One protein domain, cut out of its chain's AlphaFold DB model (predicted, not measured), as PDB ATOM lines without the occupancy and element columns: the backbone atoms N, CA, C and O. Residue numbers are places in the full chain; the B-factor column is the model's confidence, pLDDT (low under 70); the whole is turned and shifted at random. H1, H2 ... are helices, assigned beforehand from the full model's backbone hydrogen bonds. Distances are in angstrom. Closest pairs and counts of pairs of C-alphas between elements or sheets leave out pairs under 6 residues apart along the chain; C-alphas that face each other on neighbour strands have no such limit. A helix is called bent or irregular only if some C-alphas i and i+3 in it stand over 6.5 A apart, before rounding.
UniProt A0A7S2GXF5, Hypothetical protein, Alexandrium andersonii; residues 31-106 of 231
ATOM      1  N   GLY A  31     219.291 105.885 232.717       76.94
ATOM      2  CA  GLY A  31     218.130 106.310 233.491       76.94
ATOM      3  C   GLY A  31     217.108 107.052 232.626       76.94
ATOM      4  O   GLY A  31     217.322 107.307 231.442       76.94
ATOM      5  N   ALA A  32     215.959 107.348 233.221       76.44
ATOM      6  CA  ALA A  32     214.944 108.191 232.609       76.44
ATOM      7  C   ALA A  32     214.950 109.556 233.297       76.44
ATOM      8  O   ALA A  32     215.279 109.639 234.482       76.44
ATOM      9  N   LEU A  33     214.537 110.592 232.563       81.12
ATOM     10  CA  LEU A  33     214.177 111.878 233.156       81.12
ATOM     11  C   LEU A  33     213.170 111.645 234.282       81.12
ATOM     12  O   LEU A  33     212.197 110.895 234.116       81.12
ATOM     13  N   SER A  34     213.399 112.292 235.418       86.06
ATOM     14  CA  SER A  34     212.412 112.339 236.486       86.06
ATOM     15  C   SER A  34     211.133 113.020 235.991       86.06
ATOM     16  O   SER A  34     211.119 113.752 234.997       86.06
ATOM     17  N   TYR A  35     210.024 112.763 236.686       84.31
ATOM     18  CA  TYR A  35     208.748 113.390 236.349       84.31
ATOM     19  C   TYR A  35     208.841 114.923 236.397       84.31
ATOM     20  O   TYR A  35     208.303 115.593 235.517       84.31
ATOM     21  N   ASP A  36     209.570 115.457 237.376       86.12
ATOM     22  CA  ASP A  36     209.725 116.896 237.575       86.12
ATOM     23  C   ASP A  36     210.590 117.526 236.477       86.12
ATOM     24  O   ASP A  36     210.196 118.541 235.914       86.12
ATOM     25  N   GLU A  37     211.705 116.898 236.088       85.94
ATOM     26  CA  GLU A  37     212.540 117.370 234.967       85.94
ATOM     27  C   GLU A  37     211.786 117.315 233.639       85.94
ATOM     28  O   GLU A  37     211.864 118.239 232.832       85.94
ATOM     29  N   LYS A  38     211.022 116.242 233.402       82.81
ATOM     30  CA  LYS A  38     210.194 116.129 232.200       82.81
ATOM     31  C   LYS A  38     209.137 117.232 232.161       82.81
ATOM     32  O   LYS A  38     208.965 117.864 231.126       82.81
ATOM     33  N   THR A  39     208.467 117.466 233.286       82.50
ATOM     34  CA  THR A  39     207.459 118.522 233.414       82.50
ATOM     35  C   THR A  39     208.097 119.892 233.216       82.50
ATOM     36  O   THR A  39     207.606 120.664 232.412       82.50
ATOM     37  N   ALA A  40     209.246 120.171 233.837       81.50
ATOM     38  CA  ALA A  40     209.977 121.420 233.637       81.50
ATOM     39  C   ALA A  40     210.391 121.624 232.170       81.50
ATOM     40  O   ALA A  40     210.267 122.723 231.638       81.50
ATOM     41  N   MET A  41     210.840 120.565 231.492       80.50
ATOM     42  CA  MET A  41     211.196 120.625 230.074       80.50
ATOM     43  C   MET A  41     209.989 120.932 229.174       80.50
ATOM     44  O   MET A  41     210.152 121.618 228.166       80.50
ATOM     45  N   ASP A  42     208.803 120.434 229.530       76.19
ATOM     46  CA  ASP A  42     207.566 120.652 228.778       76.19
ATOM     47  C   ASP A  42     206.842 121.966 229.177       76.19
ATOM     48  O   ASP A  42     206.166 122.549 228.336       76.19
ATOM     49  N   ASP A  43     207.025 122.473 230.406       67.62
ATOM     50  CA  ASP A  43     206.341 123.660 230.962       67.62
ATOM     51  C   ASP A  43     207.068 124.994 230.695       67.62
ATOM     52  O   ASP A  43     206.435 126.054 230.696       67.62
ATOM     53  N   ILE A  44     208.397 124.993 230.499       62.41
ATOM     54  CA  ILE A  44     209.191 126.232 230.313       62.41
ATOM     55  C   ILE A  44     208.817 126.976 229.017       62.41
ATOM     56  O   ILE A  44     208.979 128.196 228.933       62.41
ATOM     57  N   TYR A  45     208.285 126.271 228.021       58.19
ATOM     58  CA  TYR A  45     207.718 126.867 226.816       58.19
ATOM     59  C   TYR A  45     206.191 126.787 226.900       58.19
ATOM     60  O   TYR A  45     205.649 125.718 227.133       58.19
ATOM     61  N   ASP A  46     205.527 127.937 226.731       59.03
ATOM     62  CA  ASP A  46     204.069 128.153 226.673       59.03
ATOM     63  C   ASP A  46     203.256 126.881 226.324       59.03
ATOM     64  O   ASP A  46     203.606 126.239 225.332       59.03
ATOM     65  N   PRO A  47     202.161 126.521 227.034       53.81
ATOM     66  CA  PRO A  47     201.372 125.283 226.839       53.81
ATOM     67  C   PRO A  47     200.758 125.025 225.437       53.81
ATOM     68  O   PRO A  47     199.902 124.152 225.284       53.81
ATOM     69  N   GLY A  48     201.180 125.747 224.396       56.47
ATOM     70  CA  GLY A  48     200.925 125.464 222.980       56.47
ATOM     71  C   GLY A  48     202.170 125.463 222.075       56.47
ATOM     72  O   GLY A  48     202.030 125.275 220.867       56.47
ATOM     73  N   SER A  49     203.373 125.671 222.614       54.88
ATOM     74  CA  SER A  49     204.628 125.749 221.865       54.88
ATOM     75  C   SER A  49     205.386 124.426 221.971       54.88
ATOM     76  O   SER A  49     206.009 124.149 222.989       54.88
ATOM     77  N   MET A  50     205.381 123.605 220.914       55.25
ATOM     78  CA  MET A  50     206.266 122.434 220.845       55.25
ATOM     79  C   MET A  50     207.723 122.904 220.906       55.25
ATOM     80  O   MET A  50     208.227 123.483 219.945       55.25
ATOM     81  N   THR A  51     208.400 122.659 222.028       60.41
ATOM     82  CA  THR A  51     209.843 122.874 222.167       60.41
ATOM     83  C   THR A  51     210.559 122.079 221.083       60.41
ATOM     84  O   THR A  51     210.335 120.870 220.942       60.41
ATOM     85  N   THR A  52     211.404 122.739 220.291       72.81
ATOM     86  CA  THR A  52     212.158 122.028 219.257       72.81
ATOM     87  C   THR A  52     213.206 121.121 219.914       72.81
ATOM     88  O   THR A  52     213.623 121.345 221.053       72.81
ATOM     89  N   GLN A  53     213.633 120.055 219.229       75.88
ATOM     90  CA  GLN A  53     214.669 119.159 219.766       75.88
ATOM     91  C   GLN A  53     215.972 119.904 220.138       75.88
ATOM     92  O   GLN A  53     216.504 119.624 221.214       75.88
ATOM     93  N   PRO A  54     216.467 120.880 219.342       83.44
ATOM     94  CA  PRO A  54     217.621 121.696 219.722       83.44
ATOM     95  C   PRO A  54     217.431 122.459 221.034       83.44
ATOM     96  O   PRO A  54     218.349 122.482 221.853       83.44
ATOM     97  N   ASP A  55     216.256 123.043 221.263       85.00
ATOM     98  CA  ASP A  55     215.982 123.836 222.467       85.00
ATOM     99  C   ASP A  55     216.068 122.972 223.735       85.00
ATOM    100  O   ASP A  55     216.664 123.377 224.735       85.00
ATOM    101  N   ARG A  56     215.558 121.735 223.671       86.50
ATOM    102  CA  ARG A  56     215.631 120.770 224.782       86.50
ATOM    103  C   ARG A  56     217.073 120.431 225.167       86.50
ATOM    104  O   ARG A  56     217.395 120.367 226.349       86.50
ATOM    105  N   VAL A  57     217.959 120.251 224.187       90.69
ATOM    106  CA  VAL A  57     219.382 119.953 224.443       90.69
ATOM    107  C   VAL A  57     220.102 121.149 225.075       90.69
ATOM    108  O   VAL A  57     220.920 120.976 225.984       90.69
ATOM    109  N   HIS A  58     219.778 122.371 224.643       90.81
ATOM    110  CA  HIS A  58     220.323 123.585 225.255       90.81
ATOM    111  C   HIS A  58     219.861 123.743 226.709       90.81
ATOM    112  O   HIS A  58     220.683 124.071 227.565       90.81
ATOM    113  N   LEU A  59     218.594 123.438 227.006       90.06
ATOM    114  CA  LEU A  59     218.062 123.450 228.370       90.06
ATOM    115  C   LEU A  59     218.784 122.442 229.277       90.06
ATOM    116  O   LEU A  59     219.254 122.814 230.347       90.06
ATOM    117  N   LEU A  60     218.954 121.194 228.825       91.44
ATOM    118  CA  LEU A  60     219.705 120.181 229.581       91.44
ATOM    119  C   LEU A  60     221.145 120.627 229.857       91.44
ATOM    120  O   LEU A  60     221.669 120.432 230.950       91.44
ATOM    121  N   THR A  61     221.784 121.274 228.882       94.00
ATOM    122  CA  THR A  61     223.131 121.822 229.071       94.00
ATOM    123  C   THR A  61     223.151 122.931 230.119       94.00
ATOM    124  O   THR A  61     224.118 123.045 230.873       94.00
ATOM    125  N   GLN A  62     222.107 123.757 230.188       93.38
ATOM    126  CA  GLN A  62     221.984 124.770 231.230       93.38
ATOM    127  C   GLN A  62     221.900 124.123 232.618       93.38
ATOM    128  O   GLN A  62     222.667 124.520 233.490       93.38
ATOM    129  N   TRP A  63     221.068 123.093 232.799       93.81
ATOM    130  CA  TRP A  63     220.967 122.364 234.072       93.81
ATOM    131  C   TRP A  63     222.300 121.736 234.486       93.81
ATOM    132  O   TRP A  63     222.738 121.912 235.616       93.81
ATOM    133  N   ILE A  64     223.031 121.126 233.545       94.25
ATOM    134  CA  ILE A  64     224.378 120.599 233.826       94.25
ATOM    135  C   ILE A  64     225.329 121.716 234.294       94.25
ATOM    136  O   ILE A  64     226.137 121.511 235.195       94.25
ATOM    137  N   ASN A  65     225.266 122.910 233.697       95.56
ATOM    138  CA  ASN A  65     226.089 124.037 234.143       95.56
ATOM    139  C   ASN A  65     225.693 124.533 235.542       95.56
ATOM    140  O   ASN A  65     226.575 124.935 236.303       95.56
ATOM    141  N   GLU A  66     224.401 124.525 235.872       94.69
ATOM    142  CA  GLU A  66     223.894 124.847 237.211       94.69
ATOM    143  C   GLU A  66     224.441 123.855 238.249       94.69
ATOM    144  O   GLU A  66     225.051 124.295 239.225       94.69
ATOM    145  N   ASP A  67     224.400 122.550 237.970       94.25
ATOM    146  CA  ASP A  67     224.985 121.516 238.839       94.25
ATOM    147  C   ASP A  67     226.496 121.704 239.037       94.25
ATOM    148  O   ASP A  67     227.019 121.606 240.153       94.25
ATOM    149  N   ILE A  68     227.231 122.013 237.961       93.56
ATOM    150  CA  ILE A  68     228.669 122.300 238.061       93.56
ATOM    151  C   ILE A  68     228.895 123.525 238.955       93.56
ATOM    152  O   ILE A  68     229.795 123.486 239.795       93.56
ATOM    153  N   ASN A  69     228.090 124.587 238.812       93.50
ATOM    154  CA  ASN A  69     228.185 125.803 239.628       93.50
ATOM    155  C   ASN A  69     227.966 125.519 241.120       93.50
ATOM    156  O   ASN A  69     228.705 126.053 241.951       93.50
ATOM    157  N   GLU A  70     226.996 124.669 241.458       94.25
ATOM    158  CA  GLU A  70     226.750 124.229 242.836       94.25
ATOM    159  C   GLU A  70     227.907 123.392 243.395       94.25
ATOM    160  O   GLU A  70     228.244 123.490 244.579       94.25
ATOM    161  N   LEU A  71     228.577 122.619 242.536       92.00
ATOM    162  CA  LEU A  71     229.714 121.784 242.908       92.00
ATOM    163  C   LEU A  71     231.007 122.588 243.140       92.00
ATOM    164  O   LEU A  71     231.804 122.211 244.001       92.00
ATOM    165  N   VAL A  72     231.237 123.699 242.423       92.69
ATOM    166  CA  VAL A  72     232.471 124.517 242.533       92.69
ATOM    167  C   VAL A  72     232.908 124.798 243.981       92.69
ATOM    168  O   VAL A  72     234.066 124.501 244.303       92.69
ATOM    169  N   PRO A  73     232.057 125.348 244.874       91.50
ATOM    170  CA  PRO A  73     232.470 125.659 246.243       91.50
ATOM    171  C   PRO A  73     232.809 124.417 247.080       91.50
ATOM    172  O   PRO A  73     233.532 124.538 248.066       91.50
ATOM    173  N   LEU A  74     232.316 123.233 246.703       93.94
ATOM    174  CA  LEU A  74     232.469 121.999 247.477       93.94
ATOM    175  C   LEU A  74     233.803 121.288 247.217       93.94
ATOM    176  O   LEU A  74     234.331 120.631 248.112       93.94
ATOM    177  N   VAL A  75     234.362 121.404 246.008       90.31
ATOM    178  CA  VAL A  75     235.534 120.602 245.594       90.31
ATOM    179  C   VAL A  75     236.866 121.330 245.831       90.31
ATOM    180  O   VAL A  75     237.925 120.708 245.800       90.31
ATOM    181  N   GLY A  76     236.851 122.644 246.086       90.44
ATOM    182  CA  GLY A  76     238.063 123.419 246.407       90.44
ATOM    183  C   GLY A  76     239.095 123.497 245.268       90.44
ATOM    184  O   GLY A  76     240.269 123.780 245.507       90.44
ATOM    185  N   ILE A  77     238.674 123.229 244.027       92.06
ATOM    186  CA  ILE A  77     239.536 123.228 242.839       92.06
ATOM    187  C   ILE A  77     239.819 124.675 242.395       92.06
ATOM    188  O   ILE A  77     238.893 125.486 242.326       92.06
ATOM    189  N   PRO A  78     241.069 125.021 242.023       92.81
ATOM    190  CA  PRO A  78     241.395 126.340 241.490       92.81
ATOM    191  C   PRO A  78     240.557 126.717 240.250       92.81
ATOM    192  O   PRO A  78     240.392 125.883 239.351       92.81
ATOM    193  N   PRO A  79     240.120 127.988 240.114       89.94
ATOM    194  CA  PRO A  79     239.263 128.422 239.008       89.94
ATOM    195  C   PRO A  79     239.755 128.060 237.592       89.94
ATOM    196  O   PRO A  79     238.926 127.643 236.789       89.94
ATOM    197  N   PRO A  80     241.065 128.128 237.257       91.56
ATOM    198  CA  PRO A  80     241.544 127.769 235.914       91.56
ATOM    199  C   PRO A  80     241.417 126.283 235.550       91.56
ATOM    200  O   PRO A  80     241.521 125.927 234.379       91.56
ATOM    201  N   ILE A  81     241.279 125.401 236.543       91.69
ATOM    202  CA  ILE A  81     241.052 123.971 236.312       91.69
ATOM    203  C   ILE A  81     239.554 123.735 236.151       91.69
ATOM    204  O   ILE A  81     239.146 123.064 235.208       91.69
ATOM    205  N   MET A  82     238.739 124.353 237.009       91.62
ATOM    206  CA  MET A  82     237.283 124.253 236.925       91.62
ATOM    207  C   MET A  82     236.735 124.841 235.616       91.62
ATOM    208  O   MET A  82     235.843 124.261 235.005       91.62
ATOM    209  N   SER A  83     237.323 125.932 235.111       92.75
ATOM    210  CA  SER A  83     236.943 126.522 233.820       92.75
ATOM    211  C   SER A  83     237.061 125.546 232.644       92.75
ATOM    212  O   SER A  83     236.321 125.688 231.671       92.75
ATOM    213  N   ARG A  84     237.937 124.531 232.726       93.94
ATOM    214  CA  ARG A  84     238.057 123.509 231.677       93.94
ATOM    215  C   ARG A  84     236.817 122.628 231.572       93.94
ATOM    216  O   ARG A  84     236.466 122.249 230.466       93.94
ATOM    217  N   CYS A  85     236.121 122.351 232.675       92.19
ATOM    218  CA  CYS A  85     234.885 121.564 232.640       92.19
ATOM    219  C   CYS A  85     233.813 122.254 231.781       92.19
ATOM    220  O   CYS A  85     233.232 121.632 230.895       92.19
ATOM    221  N   TYR A  86     233.626 123.564 231.971       94.50
ATOM    222  CA  TYR A  86     232.712 124.366 231.153       94.50
ATOM    223  C   TYR A  86     233.148 124.431 229.685       94.50
ATOM    224  O   TYR A  86     232.310 124.411 228.787       94.50
ATOM    225  N   GLN A  87     234.459 124.506 229.424       95.94
ATOM    226  CA  GLN A  87     234.992 124.513 228.058       95.94
ATOM    227  C   GLN A  87     234.699 123.201 227.327       95.94
ATOM    228  O   GLN A  87     234.232 123.249 226.194       95.94
ATOM    229  N   GLU A  88     234.913 122.047 227.963       95.31
ATOM    230  CA  GLU A  88     234.611 120.749 227.343       95.31
ATOM    231  C   GLU A  88     233.111 120.579 227.075       95.31
ATOM    232  O   GLU A  88     232.724 120.130 225.995       95.31
ATOM    233  N   LEU A  89     232.251 121.033 227.993       95.38
ATOM    234  CA  LEU A  89     230.803 121.046 227.767       95.38
ATOM    235  C   LEU A  89     230.415 121.975 226.603       95.38
ATOM    236  O   LEU A  89     229.633 121.597 225.729       95.38
ATOM    237  N   SER A  90     231.018 123.166 226.531       96.50
ATOM    238  CA  SER A  90     230.825 124.099 225.415       96.50
ATOM    239  C   SER A  90     231.322 123.528 224.083       96.50
ATOM    240  O   SER A  90     230.697 123.776 223.052       96.50
ATOM    241  N   ASN A  91     232.421 122.770 224.078       97.00
ATOM    242  CA  ASN A  91     232.927 122.079 222.888       97.00
ATOM    243  C   ASN A  91     231.946 120.990 222.431       97.00
ATOM    244  O   ASN A  91     231.688 120.868 221.232       97.00
ATOM    245  N   GLY A  92     231.345 120.255 223.372       94.88
ATOM    246  CA  GLY A  92     230.262 119.309 223.087       94.88
ATOM    247  C   GLY A  92     229.076 119.984 222.395       94.88
ATOM    248  O   GLY A  92     228.642 119.543 221.328       94.88
ATOM    249  N   MET A  93     228.618 121.123 222.926       96.44
ATOM    250  CA  MET A  93     227.533 121.899 222.313       96.44
ATOM    251  C   MET A  93     227.893 122.518 220.967       96.44
ATOM    252  O   MET A  93     227.022 122.669 220.107       96.44
ATOM    253  N   LEU A  94     229.158 122.873 220.747       96.62
ATOM    254  CA  LEU A  94     229.624 123.309 219.436       96.62
ATOM    255  C   LEU A  94     229.470 122.181 218.405       96.62
ATOM    256  O   LEU A  94     228.981 122.438 217.305       96.62
ATOM    257  N   GLY A  95     229.842 120.948 218.765       94.81
ATOM    258  CA  GLY A  95     229.659 119.762 217.924       94.81
ATOM    259  C   GLY A  95     228.187 119.476 217.626       94.81
ATOM    260  O   GLY A  95     227.821 119.318 216.462       94.81
ATOM    261  N   PHE A  96     227.330 119.508 218.653       94.50
ATOM    262  CA  PHE A  96     225.878 119.368 218.492       94.50
ATOM    263  C   PHE A  96     225.314 120.393 217.500       94.50
ATOM    264  O   PHE A  96     224.698 120.021 216.508       94.50
ATOM    265  N   ASN A  97     225.614 121.681 217.695       94.31
ATOM    266  CA  ASN A  97     225.123 122.747 216.821       94.31
ATOM    267  C   ASN A  97     225.643 122.642 215.377       94.31
ATOM    268  O   ASN A  97     224.973 123.089 214.445       94.31
ATOM    269  N   GLN A  98     226.837 122.086 215.158       94.06
ATOM    270  CA  GLN A  98     227.324 121.796 213.806       94.06
ATOM    271  C   GLN A  98     226.520 120.670 213.149       94.06
ATOM    272  O   GLN A  98     226.154 120.805 211.983       94.06
ATOM    273  N   ALA A  99     226.203 119.606 213.891       92.50
ATOM    274  CA  ALA A  99     225.356 118.520 213.400       92.50
ATOM    275  C   ALA A  99     223.933 119.010 213.091       92.50
ATOM    276  O   ALA A  99     223.429 118.740 212.004       92.50
ATOM    277  N   THR A 100     223.333 119.817 213.974       91.56
ATOM    278  CA  THR A 100     222.019 120.446 213.753       91.56
ATOM    279  C   THR A 100     221.997 121.274 212.473       91.56
ATOM    280  O   THR A 100     221.104 121.110 211.655       91.56
ATOM    281  N   LYS A 101     223.022 122.099 212.220       89.88
ATOM    282  CA  LYS A 101     223.113 122.870 210.966       89.88
ATOM    283  C   LYS A 101     223.151 121.983 209.726       89.88
ATOM    284  O   LYS A 101     222.540 122.331 208.726       89.88
ATOM    285  N   MET A 102     223.884 120.874 209.777       89.00
ATOM    286  CA  MET A 102     223.948 119.930 208.658       89.00
ATOM    287  C   MET A 102     222.621 119.189 208.451       89.00
ATOM    288  O   MET A 102     222.291 118.866 207.319       89.00
ATOM    289  N   ALA A 103     221.864 118.934 209.522       88.06
ATOM    290  CA  ALA A 103     220.550 118.301 209.447       88.06
ATOM    291  C   ALA A 103     219.448 119.264 208.963       88.06
ATOM    292  O   ALA A 103     218.591 118.872 208.175       88.06
ATOM    293  N   ASP A 104     219.484 120.523 209.406       87.50
ATOM    294  CA  ASP A 104     218.409 121.499 209.183       87.50
ATOM    295  C   ASP A 104     218.534 122.273 207.868       87.50
ATOM    296  O   ASP A 104     217.554 122.856 207.403       87.50
ATOM    297  N   ILE A 105     219.735 122.353 207.288       87.81
ATOM    298  CA  ILE A 105     219.985 123.119 206.064       87.81
ATOM    299  C   ILE A 105     219.941 122.155 204.874       87.81
ATOM    300  O   ILE A 105     220.970 121.558 204.542       87.81
ATOM    301  N   PRO A 106     218.787 122.000 204.196       84.75
ATOM    302  CA  PRO A 106     218.710 121.147 203.027       84.75
ATOM    303  C   PRO A 106     219.522 121.740 201.881       84.75
ATOM    304  O   PRO A 106     219.690 122.960 201.747       84.75
TER     305      PRO A 106
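What this domain is: This is residues 31 to 106 of the 231 residues of the protein "Hypothetical protein" of Alexandrium andersonii (UniProt A0A7S2GXF5). After four residues, a short helix, H1, sits near the beginning of H2, on the side away from H3; H2 and H3 are two long helices side by side in a helical hairpin. The printed part has 76 residues and three named helices in the order H1, H2, H3, with no named strand: all helix. It is loose, with a radius of gyration of the C-alphas of 15.3 A and spans of 43 by 33 by 23 A.

How they stand to each other: H1, residues 35 to 43, is close to but not clearly touching H2, residues 53 to 75; their closest C-alphas, of Met 41 and Arg 56, are 6.9 A apart. Their lines stand at a steep tilt of 53 degrees, opposite ways. H2 touches H3, residues 79 to 104, at a shallow tilt of 6 degrees, opposite ways; the closest C-alphas, of Asn 65 and Tyr 86, are 7.3 A apart. H1 and H3 are apart. Each O i to N i+4 pair is within hydrogen-bond range in H1, 17 of 19 in H2 and 19 of 22 in H3.

Where its parts are: H1 begins at C-alpha 35 (208.748, 113.390, 236.349). H2 is 33.2 A long and only just irregular: C-alphas 70 and 73 are 6.8 A apart. H3, 37.0 A, ends at C-alpha 104 (218.409, 121.499, 209.183).

The domain as a whole: The printed part has no cut and no long link. Residues 43 to 51 are under pLDDT 70.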